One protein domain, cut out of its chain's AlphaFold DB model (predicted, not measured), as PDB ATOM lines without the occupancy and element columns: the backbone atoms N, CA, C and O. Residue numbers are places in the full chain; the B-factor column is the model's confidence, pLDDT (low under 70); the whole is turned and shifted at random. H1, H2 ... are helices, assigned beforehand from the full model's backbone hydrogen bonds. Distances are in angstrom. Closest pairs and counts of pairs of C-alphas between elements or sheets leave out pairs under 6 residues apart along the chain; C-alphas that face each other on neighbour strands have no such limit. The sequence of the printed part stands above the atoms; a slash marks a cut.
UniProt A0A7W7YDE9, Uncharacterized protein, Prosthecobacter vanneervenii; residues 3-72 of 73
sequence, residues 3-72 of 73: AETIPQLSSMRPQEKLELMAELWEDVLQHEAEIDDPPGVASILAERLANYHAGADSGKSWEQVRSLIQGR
ATOM      1  N   ALA A   3      85.677 -60.013  59.121       52.22
ATOM      2  CA  ALA A   3      84.893 -61.249  59.173       52.22
ATOM      3  C   ALA A   3      84.588 -61.740  60.608       52.22
ATOM      4  O   ALA A   3      83.611 -62.454  60.808       52.22
ATOM      5  N   GLU A   4      85.393 -61.355  61.605       55.88
ATOM      6  CA  GLU A   4      85.196 -61.718  63.020       55.88
ATOM      7  C   GLU A   4      84.182 -60.798  63.718       55.88
ATOM      8  O   GLU A   4      83.637 -61.162  64.756       55.88
ATOM      9  N   THR A   5      83.903 -59.619  63.150       68.62
ATOM     10  CA  THR A   5      82.952 -58.644  63.711       68.62
ATOM     11  C   THR A   5      81.518 -58.830  63.214       68.62
ATOM     12  O   THR A   5      80.604 -58.266  63.805       68.62
ATOM     13  N   ILE A   6      81.302 -59.632  62.163       78.25
ATOM     14  CA  ILE A   6      79.969 -59.956  61.628       78.25
ATOM     15  C   ILE A   6      79.799 -61.485  61.640       78.25
ATOM     16  O   ILE A   6      80.139 -62.160  60.663       78.25
ATOM     17  N   PRO A   7      79.292 -62.060  62.748       79.19
ATOM     18  CA  PRO A   7      79.201 -63.511  62.941       79.19
ATOM     19  C   PRO A   7      78.456 -64.244  61.817       79.19
ATOM     20  O   PRO A   7      78.793 -65.379  61.482       79.19
ATOM     21  N   GLN A   8      77.483 -63.583  61.191       83.38
ATOM     22  CA  GLN A   8      76.661 -64.123  60.110       83.38
ATOM     23  C   GLN A   8      77.487 -64.438  58.856       83.38
ATOM     24  O   GLN A   8      77.207 -65.425  58.175       83.38
ATOM     25  N   LEU A   9      78.559 -63.678  58.593       84.25
ATOM     26  CA  LEU A   9      79.473 -63.974  57.487       84.25
ATOM     27  C   LEU A   9      80.191 -65.304  57.712       84.25
ATOM     28  O   LEU A   9      80.476 -66.030  56.765       84.25
ATOM     29  N   SER A  10      80.471 -65.671  58.963       83.06
ATOM     30  CA  SER A  10      81.165 -66.925  59.267       83.06
ATOM     31  C   SER A  10      80.309 -68.156  58.952       83.06
ATOM     32  O   SER A  10      80.860 -69.173  58.537       83.06
ATOM     33  N   SER A  11      78.981 -68.050  59.069       88.06
ATOM     34  CA  SER A  11      78.036 -69.131  58.749       88.06
ATOM     35  C   SER A  11      77.723 -69.304  57.259       88.06
ATOM     36  O   SER A  11      77.129 -70.313  56.888       88.06
ATOM     37  N   MET A  12      78.107 -68.354  56.402       90.69
ATOM     38  CA  MET A  12      77.816 -68.417  54.966       90.69
ATOM     39  C   MET A  12      78.702 -69.434  54.241       90.69
ATOM     40  O   MET A  12      79.911 -69.546  54.493       90.69
ATOM     41  N   ARG A  13      78.111 -70.132  53.271       94.06
ATOM     42  CA  ARG A  13      78.830 -70.969  52.308       94.06
ATOM     43  C   ARG A  13      79.732 -70.087  51.430       94.06
ATOM     44  O   ARG A  13      79.416 -68.921  51.207       94.06
ATOM     45  N   PRO A  14      80.831 -70.625  50.869       91.06
ATOM     46  CA  PRO A  14      81.720 -69.851  50.000       91.06
ATOM     47  C   PRO A  14      80.997 -69.153  48.842       91.06
ATOM     48  O   PRO A  14      81.286 -67.998  48.562       91.06
ATOM     49  N   GLN A  15      80.025 -69.826  48.222       91.75
ATOM     50  CA  GLN A  15      79.226 -69.253  47.138       91.75
ATOM     51  C   GLN A  15      78.417 -68.030  47.595       91.75
ATOM     52  O   GLN A  15      78.456 -66.995  46.948       91.75
ATOM     53  N   GLU A  16      77.765 -68.119  48.754       92.50
ATOM     54  CA  GLU A  16      76.961 -67.026  49.321       92.50
ATOM     55  C   GLU A  16      77.833 -65.821  49.693       92.50
ATOM     56  O   GLU A  16      77.408 -64.678  49.579       92.50
ATOM     57  N   LYS A  17      79.086 -66.061  50.100       91.56
ATOM     58  CA  LYS A  17      80.061 -64.987  50.341       91.56
ATOM     59  C   LYS A  17      80.456 -64.271  49.057       91.56
ATOM     60  O   LYS A  17      80.649 -63.061  49.084       91.56
ATOM     61  N   LEU A  18      80.616 -65.012  47.961       92.31
ATOM     62  CA  LEU A  18      80.954 -64.438  46.660       92.31
ATOM     63  C   LEU A  18      79.793 -63.613  46.102       92.31
ATOM     64  O   LEU A  18      80.027 -62.521  45.596       92.31
ATOM     65  N   GLU A  19      78.565 -64.113  46.237       94.50
ATOM     66  CA  GLU A  19      77.347 -63.389  45.856       94.50
ATOM     67  C   GLU A  19      77.201 -62.098  46.667       94.50
ATOM     68  O   GLU A  19      77.130 -61.021  46.084       94.50
ATOM     69  N   LEU A  20      77.306 -62.181  47.998       92.38
ATOM     70  CA  LEU A  20      77.260 -61.003  48.865       92.38
ATOM     71  C   LEU A  20      78.364 -59.989  48.525       92.38
ATOM     72  O   LEU A  20      78.120 -58.788  48.509       92.38
ATOM     73  N   MET A  21      79.588 -60.452  48.256       92.50
ATOM     74  CA  MET A  21      80.686 -59.571  47.855       92.50
ATOM     75  C   MET A  21      80.367 -58.837  46.547       92.50
ATOM     76  O   MET A  21      80.670 -57.652  46.440       92.50
ATOM     77  N   ALA A  22      79.774 -59.523  45.567       92.50
ATOM     78  CA  ALA A  22      79.391 -58.911  44.299       92.50
ATOM     79  C   ALA A  22      78.291 -57.855  44.487       92.50
ATOM     80  O   ALA A  22      78.401 -56.767  43.930       92.50
ATOM     81  N   GLU A  23      77.281 -58.146  45.310       94.50
ATOM     82  CA  GLU A  23      76.202 -57.201  45.631       94.50
ATOM     83  C   GLU A  23      76.725 -55.955  46.354       94.50
ATOM     84  O   GLU A  23      76.412 -54.838  45.956       94.50
ATOM     85  N   LEU A  24      77.569 -56.137  47.376       92.00
ATOM     86  CA  LEU A  24      78.182 -55.023  48.105       92.00
ATOM     87  C   LEU A  24      79.075 -54.169  47.202       92.00
ATOM     88  O   LEU A  24      79.144 -52.955  47.368       92.00
ATOM     89  N   TRP A  25      79.779 -54.798  46.262       91.94
ATOM     90  CA  TRP A  25      80.618 -54.077  45.315       91.94
ATOM     91  C   TRP A  25      79.788 -53.237  44.343       91.94
ATOM     92  O   TRP A  25      80.132 -52.088  44.087       91.94
ATOM     93  N   GLU A  26      78.685 -53.783  43.831       94.19
ATOM     94  CA  GLU A  26      77.762 -53.028  42.979       94.19
ATOM     95  C   GLU A  26      77.146 -51.846  43.737       94.19
ATOM     96  O   GLU A  26      77.111 -50.734  43.217       94.19
ATOM     97  N   ASP A  27      76.730 -52.052  44.988       92.38
ATOM     98  CA  ASP A  27      76.174 -50.992  45.835       92.38
ATOM     99  C   ASP A  27      77.173 -49.843  46.060       92.38
ATOM    100  O   ASP A  27      76.823 -48.670  45.931       92.38
ATOM    101  N   VAL A  28      78.443 -50.182  46.295       89.88
ATOM    102  CA  VAL A  28      79.553 -49.221  46.393       89.88
ATOM    103  C   VAL A  28      79.709 -48.399  45.114       89.88
ATOM    104  O   VAL A  28      79.900 -47.189  45.192       89.88
ATOM    105  N   LEU A  29      79.614 -49.028  43.939       90.25
ATOM    106  CA  LEU A  29      79.732 -48.321  42.660       90.25
ATOM    107  C   LEU A  29      78.546 -47.383  42.405       90.25
ATOM    108  O   LEU A  29      78.728 -46.300  41.851       90.25
ATOM    109  N   GLN A  30      77.340 -47.774  42.817       93.62
ATOM    110  CA  GLN A  30      76.138 -46.941  42.682       93.62
ATOM    111  C   GLN A  30      76.179 -45.706  43.598       93.62
ATOM    112  O   GLN A  30      75.623 -44.665  43.248       93.62
ATOM    113  N   HIS A  31      76.868 -45.805  44.738       90.56
ATOM    114  CA  HIS A  31      76.953 -44.758  45.760       90.56
ATOM    115  C   HIS A  31      78.387 -44.241  45.959       90.56
ATOM    116  O   HIS A  31      78.746 -43.809  47.050       90.56
ATOM    117  N   GLU A  32      79.214 -44.249  44.907       85.19
ATOM    118  CA  GLU A  32      80.637 -43.869  44.978       85.19
ATOM    119  C   GLU A  32      80.848 -42.487  45.623       85.19
ATOM    120  O   GLU A  32      81.757 -42.299  46.424       85.19
ATOM    121  N   ALA A  33      79.961 -41.531  45.333       84.12
ATOM    122  CA  ALA A  33      80.026 -40.173  45.873       84.12
ATOM    123  C   ALA A  33      79.798 -40.082  47.397       84.12
ATOM    124  O   ALA A  33      80.065 -39.036  47.986       84.12
ATOM    125  N   GLU A  34      79.281 -41.139  48.024       87.25
ATOM    126  CA  GLU A  34      79.048 -41.229  49.472       87.25
ATOM    127  C   GLU A  34      80.231 -41.868  50.213       87.25
ATOM    128  O   GLU A  34      80.248 -41.918  51.446       87.25
ATOM    129  N   ILE A  35      81.226 -42.359  49.472       81.19
ATOM    130  CA  ILE A  35      82.390 -43.038  50.022       81.19
ATOM    131  C   ILE A  35      83.533 -42.037  50.127       81.19
ATOM    132  O   ILE A  35      84.121 -41.616  49.133       81.19
ATOM    133  N   ASP A  36      83.882 -41.692  51.362       80.50
ATOM    134  CA  ASP A  36      85.097 -40.936  51.624       80.50
ATOM    135  C   ASP A  36      86.317 -41.845  51.457       80.50
ATOM    136  O   ASP A  36      86.483 -42.844  52.170       80.50
ATOM    137  N   ASP A  37      87.214 -41.465  50.547       75.56
ATOM    138  CA  ASP A  37      88.517 -42.104  50.427       75.56
ATOM    139  C   ASP A  37      89.270 -42.005  51.763       75.56
ATOM    140  O   ASP A  37      89.508 -40.898  52.269       75.56
ATOM    141  N   PRO A  38      89.719 -43.135  52.344       78.38
ATOM    142  CA  PRO A  38      90.521 -43.082  53.550       78.38
ATOM    143  C   PRO A  38      91.785 -42.241  53.309       78.38
ATOM    144  O   PRO A  38      92.462 -42.398  52.280       78.38
ATOM    145  N   PRO A  39      92.158 -41.361  54.255       73.38
ATOM    146  CA  PRO A  39      93.298 -40.480  54.075       73.38
ATOM    147  C   PRO A  39      94.568 -41.302  53.827       73.38
ATOM    148  O   PRO A  39      94.918 -42.196  54.596       73.38
ATOM    149  N   GLY A  40      95.262 -40.995  52.730       78.25
ATOM    150  CA  GLY A  40      96.513 -41.652  52.349       78.25
ATOM    151  C   GLY A  40      96.380 -42.815  51.360       78.25
ATOM    152  O   GLY A  40      97.412 -43.264  50.860       78.25
ATOM    153  N   VAL A  41      95.170 -43.258  50.992       83.69
ATOM    154  CA  VAL A  41      94.988 -44.322  49.977       83.69
ATOM    155  C   VAL A  41      95.602 -43.925  48.636       83.69
ATOM    156  O   VAL A  41      96.385 -44.691  48.077       83.69
ATOM    157  N   ALA A  42      95.359 -42.699  48.168       83.56
ATOM    158  CA  ALA A  42      95.959 -42.186  46.935       83.56
ATOM    159  C   ALA A  42      97.500 -42.208  46.971       83.56
ATOM    160  O   ALA A  42      98.138 -42.580  45.989       83.56
ATOM    161  N   SER A  43      98.104 -41.870  48.117       85.62
ATOM    162  CA  SER A  43      99.562 -41.906  48.293       85.62
ATOM    163  C   SER A  43     100.105 -43.333  48.219       85.62
ATOM    164  O   SER A  43     101.114 -43.570  47.560       85.62
ATOM    165  N   ILE A  44      99.425 -44.287  48.858       87.69
ATOM    166  CA  ILE A  44      99.806 -45.706  48.833       87.69
ATOM    167  C   ILE A  44      99.689 -46.268  47.413       87.69
ATOM    168  O   ILE A  44     100.562 -47.009  46.963       87.69
ATOM    169  N   LEU A  45      98.621 -45.922  46.690       86.69
ATOM    170  CA  LEU A  45      98.437 -46.350  45.303       86.69
ATOM    171  C   LEU A  45      99.510 -45.757  44.386       86.69
ATOM    172  O   LEU A  45     100.058 -46.480  43.557       86.69
ATOM    173  N   ALA A  46      99.858 -44.482  44.570       88.56
ATOM    174  CA  ALA A  46     100.928 -43.832  43.820       88.56
ATOM    175  C   ALA A  46     102.295 -44.492  44.075       88.56
ATOM    176  O   ALA A  46     103.032 -44.764  43.127       88.56
ATOM    177  N   GLU A  47     102.610 -44.806  45.334       88.38
ATOM    178  CA  GLU A  47     103.835 -45.521  45.709       88.38
ATOM    179  C   GLU A  47     103.886 -46.923  45.082       88.38
ATOM    180  O   GLU A  47     104.874 -47.286  44.443       88.38
ATOM    181  N   ARG A  48     102.801 -47.699  45.197       85.62
ATOM    182  CA  ARG A  48     102.705 -49.039  44.596       85.62
ATOM    183  C   ARG A  48     102.862 -48.997  43.081       85.62
ATOM    184  O   ARG A  48     103.578 -49.816  42.516       85.62
ATOM    185  N   LEU A  49     102.235 -48.027  42.423       85.50
ATOM    186  CA  LEU A  49     102.353 -47.863  40.978       85.50
ATOM    187  C   LEU A  49     103.788 -47.504  40.561       85.50
ATOM    188  O   LEU A  49     104.291 -48.032  39.569       85.50
ATOM    189  N   ALA A  50     104.466 -46.645  41.325       87.75
ATOM    190  CA  ALA A  50     105.870 -46.316  41.091       87.75
ATOM    191  C   ALA A  50     106.780 -47.545  41.262       87.75
ATOM    192  O   ALA A  50     107.630 -47.794  40.407       87.75
ATOM    193  N   ASN A  51     106.561 -48.350  42.306       85.25
ATOM    194  CA  ASN A  51     107.308 -49.588  42.548       85.25
ATOM    195  C   ASN A  51     107.081 -50.627  41.443       85.25
ATOM    196  O   ASN A  51     108.038 -51.258  40.987       85.25
ATOM    197  N   TYR A  52     105.843 -50.760  40.965       80.19
ATOM    198  CA  TYR A  52     105.511 -51.608  39.823       80.19
ATOM    199  C   TYR A  52     106.266 -51.176  38.557       80.19
ATOM    200  O   TYR A  52     106.940 -51.994  37.932       80.19
ATOM    201  N   HIS A  53     106.235 -49.885  38.206       83.06
ATOM    202  CA  HIS A  53     106.956 -49.367  37.036       83.06
ATOM    203  C   HIS A  53     108.481 -49.455  37.167       83.06
ATOM    204  O   HIS A  53     109.170 -49.673  36.173       83.06
ATOM    205  N   ALA A  54     109.013 -49.313  38.382       85.62
ATOM    206  CA  ALA A  54     110.436 -49.480  38.662       85.62
ATOM    207  C   ALA A  54     110.892 -50.953  38.617       85.62
ATOM    208  O   ALA A  54     112.084 -51.222  38.761       85.62
ATOM    209  N   GLY A  55     109.968 -51.909  38.452       77.81
ATOM    210  CA  GLY A  55     110.259 -53.341  38.544       77.81
ATOM    211  C   GLY A  55     110.667 -53.783  39.953       77.81
ATOM    212  O   GLY A  55     111.258 -54.850  40.111       77.81
ATOM    213  N   ALA A  56     110.384 -52.961  40.968       68.38
ATOM    214  CA  ALA A  56     110.689 -53.239  42.368       68.38
ATOM    215  C   ALA A  56     109.706 -54.255  42.978       68.38
ATOM    216  O   ALA A  56     110.072 -54.987  43.897       68.38
ATOM    217  N   ASP A  57     108.488 -54.349  42.435       65.06
ATOM    218  CA  ASP A  57     107.529 -55.390  42.802       65.06
ATOM    219  C   ASP A  57     107.835 -56.700  42.065       65.06
ATOM    220  O   ASP A  57     107.420 -56.935  40.928       65.06
ATOM    221  N   SER A  58     108.539 -57.610  42.741       68.69
ATOM    222  CA  SER A  58     108.618 -59.007  42.313       68.69
ATOM    223  C   SER A  58     107.330 -59.733  42.719       68.69
ATOM    224  O   SER A  58     107.230 -60.307  43.810       68.69
ATOM    225  N   GLY A  59     106.319 -59.699  41.855       70.38
ATOM    226  CA  GLY A  59     105.126 -60.525  42.019       70.38
ATOM    227  C   GLY A  59     105.475 -62.012  41.904       70.38
ATOM    228  O   GLY A  59     106.232 -62.418  41.024       70.38
ATOM    229  N   LYS A  60     104.915 -62.842  42.787       76.81
ATOM    230  CA  LYS A  60     104.904 -64.297  42.593       76.81
ATOM    231  C   LYS A  60     103.641 -64.679  41.837       76.81
ATOM    232  O   LYS A  60     102.567 -64.160  42.143       76.81
ATOM    233  N   SER A  61     103.742 -65.601  40.884       80.62
ATOM    234  CA  SER A  61     102.553 -66.174  40.255       80.62
ATOM    235  C   SER A  61     101.691 -66.880  41.305       80.62
ATOM    236  O   SER A  61     102.186 -67.343  42.338       80.62
ATOM    237  N   TRP A  62     100.392 -67.005  41.037       78.31
ATOM    238  CA  TRP A  62      99.495 -67.732  41.935       78.31
ATOM    239  C   TRP A  62      99.974 -69.168  42.192       78.31
ATOM    240  O   TRP A  62      99.916 -69.648  43.320       78.31
ATOM    241  N   GLU A  63     100.537 -69.833  41.184       82.62
ATOM    242  CA  GLU A  63     101.129 -71.168  41.326       82.62
ATOM    243  C   GLU A  63     102.329 -71.182  42.283       82.62
ATOM    244  O   GLU A  63     102.446 -72.084  43.119       82.62
ATOM    245  N   GLN A  64     103.193 -70.163  42.218       81.06
ATOM    246  CA  GLN A  64     104.325 -70.010  43.137       81.06
ATOM    247  C   GLN A  64     103.849 -69.770  44.573       81.06
ATOM    248  O   GLN A  64     104.379 -70.368  45.509       81.06
ATOM    249  N   VAL A  65     102.829 -68.928  44.760       82.00
ATOM    250  CA  VAL A  65     102.226 -68.674  46.079       82.00
ATOM    251  C   VAL A  65     101.569 -69.941  46.627       82.00
ATOM    252  O   VAL A  65     101.828 -70.330  47.767       82.00
ATOM    253  N   ARG A  66     100.775 -70.633  45.806       86.06
ATOM    254  CA  ARG A  66     100.092 -71.876  46.173       86.06
ATOM    255  C   ARG A  66     101.080 -72.961  46.601       86.06
ATOM    256  O   ARG A  66     100.864 -73.597  47.628       86.06
ATOM    257  N   SER A  67     102.180 -73.122  45.867       86.06
ATOM    258  CA  SER A  67     103.224 -74.106  46.186       86.06
ATOM    259  C   SER A  67     103.900 -73.823  47.534       86.06
ATOM    260  O   SER A  67     104.167 -74.749  48.292       86.06
ATOM    261  N   LEU A  68     104.122 -72.550  47.881       81.75
ATOM    262  CA  LEU A  68     104.691 -72.155  49.180       81.75
ATOM    263  C   LEU A  68     103.749 -72.433  50.357       81.75
ATOM    264  O   LEU A  68     104.213 -72.738  51.454       81.75
ATOM    265  N   ILE A  69     102.439 -72.308  50.141       82.50
ATOM    266  CA  ILE A  69     101.422 -72.590  51.160       82.50
ATOM    267  C   ILE A  69     101.267 -74.103  51.346       82.50
ATOM    268  O   ILE A  69     101.207 -74.582  52.474       82.50
ATOM    269  N   GLN A  70     101.241 -74.859  50.249       77.00
ATOM    270  CA  GLN A  70     101.056 -76.311  50.277       77.00
ATOM    271  C   GLN A  70     102.317 -77.077  50.707       77.00
ATOM    272  O   GLN A  70     102.195 -78.157  51.270       77.00
ATOM    273  N   GLY A  71     103.514 -76.522  50.494       61.09
ATOM    274  CA  GLY A  71     104.790 -77.114  50.916       61.09
ATOM    275  C   GLY A  71     105.167 -76.891  52.388       61.09
ATOM    276  O   GLY A  71     106.286 -77.209  52.773       61.09
ATOM    277  N   ARG A  72     104.279 -76.304  53.204       58.62
ATOM    278  CA  ARG A  72     104.478 -76.060  54.649       58.62
ATOM    279  C   ARG A  72     103.883 -77.153  55.559       58.62
ATOM    280  O   ARG A  72     103.696 -76.899  56.748       58.62
TER     281      ARG A  72
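What this domain is: This is residues 3 to 72 of the 73 residues of an uncharacterized protein of Prosthecobacter vanneervenii (UniProt A0A7W7YDE9). The printed part is an open, flat C of helices with an empty middle: H1 is a short turn near the first half of the long helix H2, which makes one arm, residues 31 to 40 and H3 make the back, and residues 54 to 61 with H4 make the other arm. No two helices pack together. The printed part has 70 residues with four named helices, in the order H1, H2, H3, H4, and no named strand; the class is all helix. The whole is extended, with a radius of gyration of the C-alphas of 17.5 A, and spans 39 by 39 by 20 A.

Where its parts are: H1 is residues 7 to 11, 7.1 A from first to last C-alpha, and begins at C-alpha 7 at (79.201, -63.511, 62.941). H2, the longest helix, is residues 14 to 30 and 24.7 A long, ending at C-alpha 30 at (76.138, -46.941, 42.682). H3 is residues 41 to 53, 18.3 A. H4 is residues 62 to 70, 12.1 A, ending at C-alpha 70 at (101.056, -76.311, 50.277).

How they stand to each other: H1 and H2 are close but not clearly touching; their closest C-alphas, those of Leu 9 and Lys 17, are 7.2 A apart. H2 and H3 are apart, as are H3 and H4, and H2 and H4. H1 is apart from H3 and from H4. In H2, H3 and H4 every O i to N i+4 pair is within hydrogen-bond range; in H1 0 of 1 is, while 2 of 2 O i to N i+3 pairs are.

The domain as a whole: The two C-alphas farthest apart, those of Ala 33 and Gly 71, are 44.8 A apart. The link from H1 to H2 is tight, and those from H2 to H3 and from H3 to H4 are short. Residues 3 to 8, 21 to 47, 50 to 55 and 58 to 72 stand free. The printed part has no cut. Its mean pLDDT is 82.9, and residues 3 to 5, 56 to 58 and 71 to 72 are under 70.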